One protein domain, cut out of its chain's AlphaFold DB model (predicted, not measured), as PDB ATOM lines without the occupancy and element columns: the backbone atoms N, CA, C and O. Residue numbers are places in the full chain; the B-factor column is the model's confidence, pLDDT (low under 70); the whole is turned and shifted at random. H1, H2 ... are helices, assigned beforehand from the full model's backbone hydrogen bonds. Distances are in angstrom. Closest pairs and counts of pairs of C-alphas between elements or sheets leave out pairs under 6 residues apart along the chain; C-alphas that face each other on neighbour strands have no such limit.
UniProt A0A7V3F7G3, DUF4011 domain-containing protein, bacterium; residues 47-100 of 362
ATOM      1  N   ASP A  47      96.840 141.715 167.173       77.62
ATOM      2  CA  ASP A  47      96.081 142.188 166.007       77.62
ATOM      3  C   ASP A  47      94.701 141.509 165.880       77.62
ATOM      4  O   ASP A  47      93.754 142.122 165.377       77.62
ATOM      5  N   GLU A  48      94.545 140.299 166.424       79.31
ATOM      6  CA  GLU A  48      93.272 139.573 166.487       79.31
ATOM      7  C   GLU A  48      92.328 140.103 167.570       79.31
ATOM      8  O   GLU A  48      91.142 139.781 167.561       79.31
ATOM      9  N   ARG A  49      92.818 140.966 168.471       81.69
ATOM     10  CA  ARG A  49      91.990 141.659 169.473       81.69
ATOM     11  C   ARG A  49      91.352 142.944 168.936       81.69
ATOM     12  O   ARG A  49      90.703 143.661 169.695       81.69
ATOM     13  N   SER A  50      91.552 143.266 167.658       85.44
ATOM     14  CA  SER A  50      90.959 144.443 167.022       85.44
ATOM     15  C   SER A  50      89.490 144.221 166.645       85.44
ATOM     16  O   SER A  50      89.117 143.152 166.163       85.44
ATOM     17  N   ASP A  51      88.661 145.262 166.768       84.06
ATOM     18  CA  ASP A  51      87.240 145.223 166.372       84.06
ATOM     19  C   ASP A  51      87.056 144.804 164.903       84.06
ATOM     20  O   ASP A  51      86.112 144.098 164.549       84.06
ATOM     21  N   THR A  52      87.998 145.196 164.038       86.94
ATOM     22  CA  THR A  52      88.027 144.808 162.623       86.94
ATOM     23  C   THR A  52      88.182 143.306 162.434       86.94
ATOM     24  O   THR A  52      87.528 142.728 161.565       86.94
ATOM     25  N   PHE A  53      89.024 142.669 163.250       88.00
ATOM     26  CA  PHE A  53      89.226 141.228 163.196       88.00
ATOM     27  C   PHE A  53      88.007 140.487 163.745       88.00
ATOM     28  O   PHE A  53      87.544 139.537 163.116       88.00
ATOM     29  N   PHE A  54      87.431 140.958 164.856       86.25
ATOM     30  CA  PHE A  54      86.224 140.364 165.436       86.25
ATOM     31  C   PHE A  54      85.042 140.357 164.461       86.25
ATOM     32  O   PHE A  54      84.430 139.310 164.250       86.25
ATOM     33  N   LEU A  55      84.756 141.488 163.811       88.00
ATOM     34  CA  LEU A  55      83.667 141.581 162.832       88.00
ATOM     35  C   LEU A  55      83.892 140.658 161.627       88.00
ATOM     36  O   LEU A  55      82.953 140.018 161.149       88.00
ATOM     37  N   ALA A  56      85.133 140.568 161.142       87.50
ATOM     38  CA  ALA A  56      85.480 139.680 160.038       87.50
ATOM     39  C   ALA A  56      85.365 138.199 160.435       87.50
ATOM     40  O   ALA A  56      84.861 137.396 159.651       87.50
ATOM     41  N   LEU A  57      85.760 137.843 161.662       89.06
ATOM     42  CA  LEU A  57      85.627 136.490 162.198       89.06
ATOM     43  C   LEU A  57      84.156 136.082 162.355       89.06
ATOM     44  O   LEU A  57      83.789 134.974 161.970       89.06
ATOM     45  N   GLU A  58      83.295 136.963 162.868       86.25
ATOM     46  CA  GLU A  58      81.856 136.684 162.975       86.25
ATOM     47  C   GLU A  58      81.187 136.496 161.612       86.25
ATOM     48  O   GLU A  58      80.330 135.620 161.460       86.25
ATOM     49  N   ALA A  59      81.579 137.298 160.619       87.50
ATOM     50  CA  ALA A  59      81.118 137.118 159.249       87.50
ATOM     51  C   ALA A  59      81.578 135.759 158.702       87.50
ATOM     52  O   ALA A  59      80.753 134.982 158.219       87.50
ATOM     53  N   ALA A  60      82.862 135.435 158.867       87.19
ATOM     54  CA  ALA A  60      83.450 134.190 158.389       87.19
ATOM     55  C   ALA A  60      82.819 132.949 159.041       87.19
ATOM     56  O   ALA A  60      82.513 131.997 158.335       87.19
ATOM     57  N   ARG A  61      82.487 132.975 160.341       88.19
ATOM     58  CA  ARG A  61      81.764 131.870 161.012       88.19
ATOM     59  C   ARG A  61      80.422 131.522 160.358       88.19
ATOM     60  O   ARG A  61      79.938 130.409 160.530       88.19
ATOM     61  N   ARG A  62      79.797 132.468 159.648       86.81
ATOM     62  CA  ARG A  62      78.498 132.281 158.975       86.81
ATOM     63  C   ARG A  62      78.618 132.014 157.478       86.81
ATOM     64  O   ARG A  62      77.661 131.512 156.896       86.81
ATOM     65  N   SER A  63      79.726 132.402 156.850       85.88
ATOM     66  CA  SER A  63      79.878 132.375 155.390       85.88
ATOM     67  C   SER A  63      80.997 131.471 154.878       85.88
ATOM     68  O   SER A  63      81.057 131.224 153.678       85.88
ATOM     69  N   ASP A  64      81.910 131.018 155.736       87.81
ATOM     70  CA  ASP A  64      83.034 130.168 155.344       87.81
ATOM     71  C   ASP A  64      82.564 128.713 155.182       87.81
ATOM     72  O   ASP A  64      82.270 128.014 156.151       87.81
ATOM     73  N   GLU A  65      82.461 128.263 153.929       85.25
ATOM     74  CA  GLU A  65      81.950 126.931 153.577       85.25
ATOM     75  C   GLU A  65      82.819 125.788 154.130       85.25
ATOM     76  O   GLU A  65      82.301 124.725 154.466       85.25
ATOM     77  N   GLU A  66      84.138 125.997 154.231       85.06
ATOM     78  CA  GLU A  66      85.077 125.000 154.760       85.06
ATOM     79  C   GLU A  66      84.878 124.815 156.268       85.06
ATOM     80  O   GLU A  66      84.799 123.687 156.749       85.06
ATOM     81  N   TYR A  67      84.736 125.912 157.011       85.62
ATOM     82  CA  TYR A  67      84.442 125.893 158.439       85.62
ATOM     83  C   TYR A  67      83.090 125.249 158.729       85.62
ATOM     84  O   TYR A  67      83.024 124.360 159.569       85.62
ATOM     85  N   LEU A  68      82.035 125.637 158.007       84.75
ATOM     86  CA  LEU A  68      80.699 125.068 158.208       84.75
ATOM     87  C   LEU A  68      80.666 123.562 157.926       84.75
ATOM     88  O   LEU A  68      80.058 122.822 158.693       84.75
ATOM     89  N   ARG A  69      81.365 123.094 156.882       86.62
ATOM     90  CA  ARG A  69      81.471 121.660 156.574       86.62
ATOM     91  C   ARG A  69      82.171 120.891 157.692       86.62
ATOM     92  O   ARG A  69      81.690 119.850 158.117       86.62
ATOM     93  N   VAL A  70      83.313 121.399 158.152       84.56
ATOM     94  CA  VAL A  70      84.102 120.729 159.193       84.56
ATOM     95  C   VAL A  70      83.397 120.791 160.555       84.56
ATOM     96  O   VAL A  70      83.561 119.878 161.357       84.56
ATOM     97  N   LEU A  71      82.590 121.826 160.806       82.94
ATOM     98  CA  LEU A  71      81.748 121.943 161.998       82.94
ATOM     99  C   LEU A  71      80.587 120.934 161.982       82.94
ATOM    100  O   LEU A  71      80.303 120.335 163.007       82.94
ATOM    101  N   GLU A  72      79.937 120.720 160.834       81.94
ATOM    102  CA  GLU A  72      78.832 119.754 160.691       81.94
ATOM    103  C   GLU A  72      79.292 118.295 160.875       81.94
ATOM    104  O   GLU A  72      78.531 117.452 161.345       81.94
ATOM    105  N   GLU A  73      80.549 117.998 160.539       81.38
ATOM    106  CA  GLU A  73      81.183 116.693 160.780       81.38
ATOM    107  C   GLU A  73      81.683 116.512 162.226       81.38
ATOM    108  O   GLU A  73      82.076 115.404 162.603       81.38
ATOM    109  N   LEU A  74      81.705 117.577 163.034       81.88
ATOM    110  CA  LEU A  74      82.195 117.544 164.408       81.88
ATOM    111  C   LEU A  74      81.080 117.094 165.363       81.88
ATOM    112  O   LEU A  74      79.975 117.631 165.354       81.88
ATOM    113  N   GLU A  75      81.373 116.120 166.222       75.56
ATOM    114  CA  GLU A  75      80.452 115.720 167.291       75.56
ATOM    115  C   GLU A  75      80.413 116.799 168.393       75.56
ATOM    116  O   GLU A  75      81.432 117.429 168.679       75.56
ATOM    117  N   GLU A  76      79.265 116.999 169.058       68.69
ATOM    118  CA  GLU A  76      79.107 118.029 170.109       68.69
ATOM    119  C   GLU A  76      80.130 117.874 171.258       68.69
ATOM    120  O   GLU A  76      80.593 118.861 171.829       68.69
ATOM    121  N   GLU A  77      80.548 116.642 171.571       69.00
ATOM    122  CA  GLU A  77      81.586 116.370 172.578       69.00
ATOM    123  C   GLU A  77      82.988 116.843 172.138       69.00
ATOM    124  O   GLU A  77      83.848 117.134 172.976       69.00
ATOM    125  N   ASP A  78      83.216 116.971 170.828       73.06
ATOM    126  CA  ASP A  78      84.491 117.359 170.228       73.06
ATOM    127  C   ASP A  78      84.641 118.891 170.065       73.06
ATOM    128  O   ASP A  78      85.759 119.354 169.806       73.06
ATOM    129  N   GLU A  79      83.594 119.700 170.278       65.69
ATOM    130  CA  GLU A  79      83.654 121.175 170.163       65.69
ATOM    131  C   GLU A  79      84.645 121.808 171.152       65.69
ATOM    132  O   GLU A  79      85.455 122.662 170.785       65.69
ATOM    133  N   ALA A  80      84.637 121.353 172.408       69.75
ATOM    134  CA  ALA A  80      85.573 121.813 173.437       69.75
ATOM    135  C   ALA A  80      86.933 121.089 173.381       69.75
ATOM    136  O   ALA A  80      87.841 121.397 174.160       69.75
ATOM    137  N   SER A  81      87.085 120.114 172.479       81.06
ATOM    138  CA  SER A  81      88.305 119.323 172.341       81.06
ATOM    139  C   SER A  81      89.410 120.082 171.592       81.06
ATOM    140  O   SER A  81      89.204 121.122 170.962       81.06
ATOM    141  N   ALA A  82      90.614 119.502 171.581       75.19
ATOM    142  CA  ALA A  82      91.723 120.000 170.770       75.19
ATOM    143  C   ALA A  82      91.405 120.032 169.260       75.19
ATOM    144  O   ALA A  82      92.057 120.774 168.524       75.19
ATOM    145  N   LYS A  83      90.435 119.240 168.777       78.12
ATOM    146  CA  LYS A  83      89.992 119.288 167.376       78.12
ATOM    147  C   LYS A  83      89.170 120.548 167.105       78.12
ATOM    148  O   LYS A  83      89.518 121.274 166.179       78.12
ATOM    149  N   GLY A  84      88.175 120.858 167.941       79.06
ATOM    150  CA  GLY A  84      87.362 122.076 167.823       79.06
ATOM    151  C   GLY A  84      88.209 123.352 167.841       79.06
ATOM    152  O   GLY A  84      88.091 124.201 166.957       79.06
ATOM    153  N   GLN A  85      89.184 123.435 168.753       80.62
ATOM    154  CA  GLN A  85      90.123 124.565 168.806       80.62
ATOM    155  C   GLN A  85      90.964 124.719 167.527       80.62
ATOM    156  O   GLN A  85      91.247 125.842 167.108       80.62
ATOM    157  N   ARG A  86      91.361 123.614 166.879       82.88
ATOM    158  CA  ARG A  86      92.100 123.654 165.601       82.88
ATOM    159  C   ARG A  86      91.232 124.158 164.453       82.88
ATOM    160  O   ARG A  86      91.739 124.889 163.606       82.88
ATOM    161  N   ILE A  87      89.957 123.780 164.433       83.94
ATOM    162  CA  ILE A  87      88.991 124.202 163.410       83.94
ATOM    163  C   ILE A  87      88.750 125.710 163.518       83.94
ATOM    164  O   ILE A  87      88.899 126.433 162.532       83.94
ATOM    165  N   GLU A  88      88.492 126.197 164.731       84.56
ATOM    166  CA  GLU A  88      88.333 127.628 165.004       84.56
ATOM    167  C   GLU A  88      89.610 128.413 164.663       84.56
ATOM    168  O   GLU A  88      89.561 129.492 164.068       84.56
ATOM    169  N   ARG A  89      90.787 127.860 164.979       86.25
ATOM    170  CA  ARG A  89      92.076 128.473 164.633       86.25
ATOM    171  C   ARG A  89      92.292 128.558 163.119       86.25
ATOM    172  O   ARG A  89      92.771 129.588 162.650       86.25
ATOM    173  N   ALA A  90      91.917 127.529 162.359       86.12
ATOM    174  CA  ALA A  90      92.014 127.540 160.898       86.12
ATOM    175  C   ALA A  90      91.123 128.628 160.276       86.12
ATOM    176  O   ALA A  90      91.560 129.332 159.364       86.12
ATOM    177  N   LEU A  91      89.915 128.828 160.816       87.81
ATOM    178  CA  LEU A  91      89.044 129.934 160.413       87.81
ATOM    179  C   LEU A  91      89.691 131.296 160.708       87.81
ATOM    180  O   LEU A  91      89.742 132.152 159.823       87.81
ATOM    181  N   LYS A  92      90.245 131.488 161.914       86.56
ATOM    182  CA  LYS A  92      90.983 132.713 162.277       86.56
ATOM    183  C   LYS A  92      92.159 132.979 161.328       86.56
ATOM    184  O   LYS A  92      92.348 134.116 160.900       86.56
ATOM    185  N   ASP A  93      92.916 131.949 160.946       86.19
ATOM    186  CA  ASP A  93      94.034 132.080 160.001       86.19
ATOM    187  C   ASP A  93      93.565 132.487 158.589       86.19
ATOM    188  O   ASP A  93      94.225 133.305 157.940       86.19
ATOM    189  N   ARG A  94      92.404 132.001 158.122       87.25
ATOM    190  CA  ARG A  94      91.790 132.452 156.855       87.25
ATOM    191  C   ARG A  94      91.323 133.907 156.927       87.25
ATOM    192  O   ARG A  94      91.623 134.688 156.024       87.25
ATOM    193  N   VAL A  95      90.665 134.302 158.018       87.56
ATOM    194  CA  VAL A  95      90.240 135.696 158.265       87.56
ATOM    195  C   VAL A  95      91.447 136.637 158.253       87.56
ATOM    196  O   VAL A  95      91.418 137.701 157.634       87.56
ATOM    197  N   ARG A  96      92.553 136.216 158.869       88.00
ATOM    198  CA  ARG A  96      93.823 136.950 158.891       88.00
ATOM    199  C   ARG A  96      94.372 137.195 157.481       88.00
ATOM    200  O   ARG A  96      94.779 138.316 157.176       88.00
ATOM    201  N   GLN A  97      94.320 136.186 156.607       86.00
ATOM    202  CA  GLN A  97      94.700 136.325 155.195       86.00
ATOM    203  C   GLN A  97      93.761 137.263 154.429       86.00
ATOM    204  O   GLN A  97      94.236 138.104 153.667       86.00
ATOM    205  N   GLN A  98      92.447 137.169 154.654       86.25
ATOM    206  CA  GLN A  98      91.456 138.045 154.019       86.25
ATOM    207  C   GLN A  98      91.673 139.521 154.384       86.25
ATOM    208  O   GLN A  98      91.502 140.401 153.541       86.25
ATOM    209  N   LEU A  99      92.088 139.788 155.624       86.44
ATOM    210  CA  LEU A  99      92.420 141.128 156.112       86.44
ATOM    211  C   LEU A  99      93.833 141.596 155.720       86.44
ATOM    212  O   LEU A  99      94.211 142.720 156.045       86.44
ATOM    213  N   GLY A 100      94.621 140.763 155.029       82.00
ATOM    214  CA  GLY A 100      95.990 141.093 154.621       82.00
ATOM    215  C   GLY A 100      96.971 141.240 155.790       82.00
ATOM    216  O   GLY A 100      98.009 141.887 155.643       82.00
TER     217      GLY A 100
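This is residues 47 to 100 of the 362 residues of the protein "DUF4011 domain-containing protein" of bacterium (UniProt A0A7V3F7G3). What shape do these atoms make? The long helix H3 is one leg of a helical hairpin whose other leg is the short H2, and H1 packs steeply across H3 at residues 91 to 96. H1 and H2 meet in a corner by their tight link, and both pack on H3. What is it made of, and how large is it? The 54 printed residues hold three named helices, in the order H1, H2, H3, and no named strand; the class is all helix. The whole is compact, with a radius of gyration of the C-alphas of 11.4 A, and its outline is elongated, with spans of 31 by 20 by 14 A.

Where does the first helix begin? H1 takes residues 51 to 63, from C-alpha 51 at (87.240, 145.223, 166.372), and is 18.4 A from first to last C-alpha. What follows it? H2 takes residues 65 to 72 and is 10.6 A long, beginning with C-alpha 65 at (81.950, 126.931, 153.577). Where does the last helix end? H3 takes residues 82 to 98, is 24.6 A long and ends with C-alpha 98 at (91.456, 138.045, 154.019).

How does H1 stand to its neighbours? H1 touches H3 along residues 91 to 96 of H3 alone, opposite ways at a steep tilt of 67 degrees, only just short of about perpendicular; the closest C-alphas, those of Leu 57 and Val 95, are 6.1 A apart. H1 and H2 only just touch, only at the corner by their link, with 3 pairs of C-alphas within 8 A and residues 61 to 62 of H1 alone taking part; the closest C-alphas, those of Arg 61 and Tyr 67, are 7.0 A apart. Their lines stand at 70.0 degrees, only just about perpendicular. How do H2 and H3 stand? They form a helical hairpin, opposite ways at a shallow tilt of 14 degrees, and touch through residues 87 to 91 of H3 alone; the closest C-alphas, those of Tyr 67 and Leu 91, are 6.4 A apart. What do the backbones show? Each O i to N i+4 pair is within hydrogen-bond range in H2 and H3, and 8 of 9 are in H1.

How far does it reach? The two C-alphas farthest apart, those of Glu 77 and Gly 100, are 33.8 A apart. Is it whole? The printed part has no cut; the link from H1 to H2 is tight and the one from H2 to H3, 9 residues, is short. How sure is the model? The mean pLDDT of the printed part is 83.1, and residues 76 to 77 and 79 to 80 are under 70.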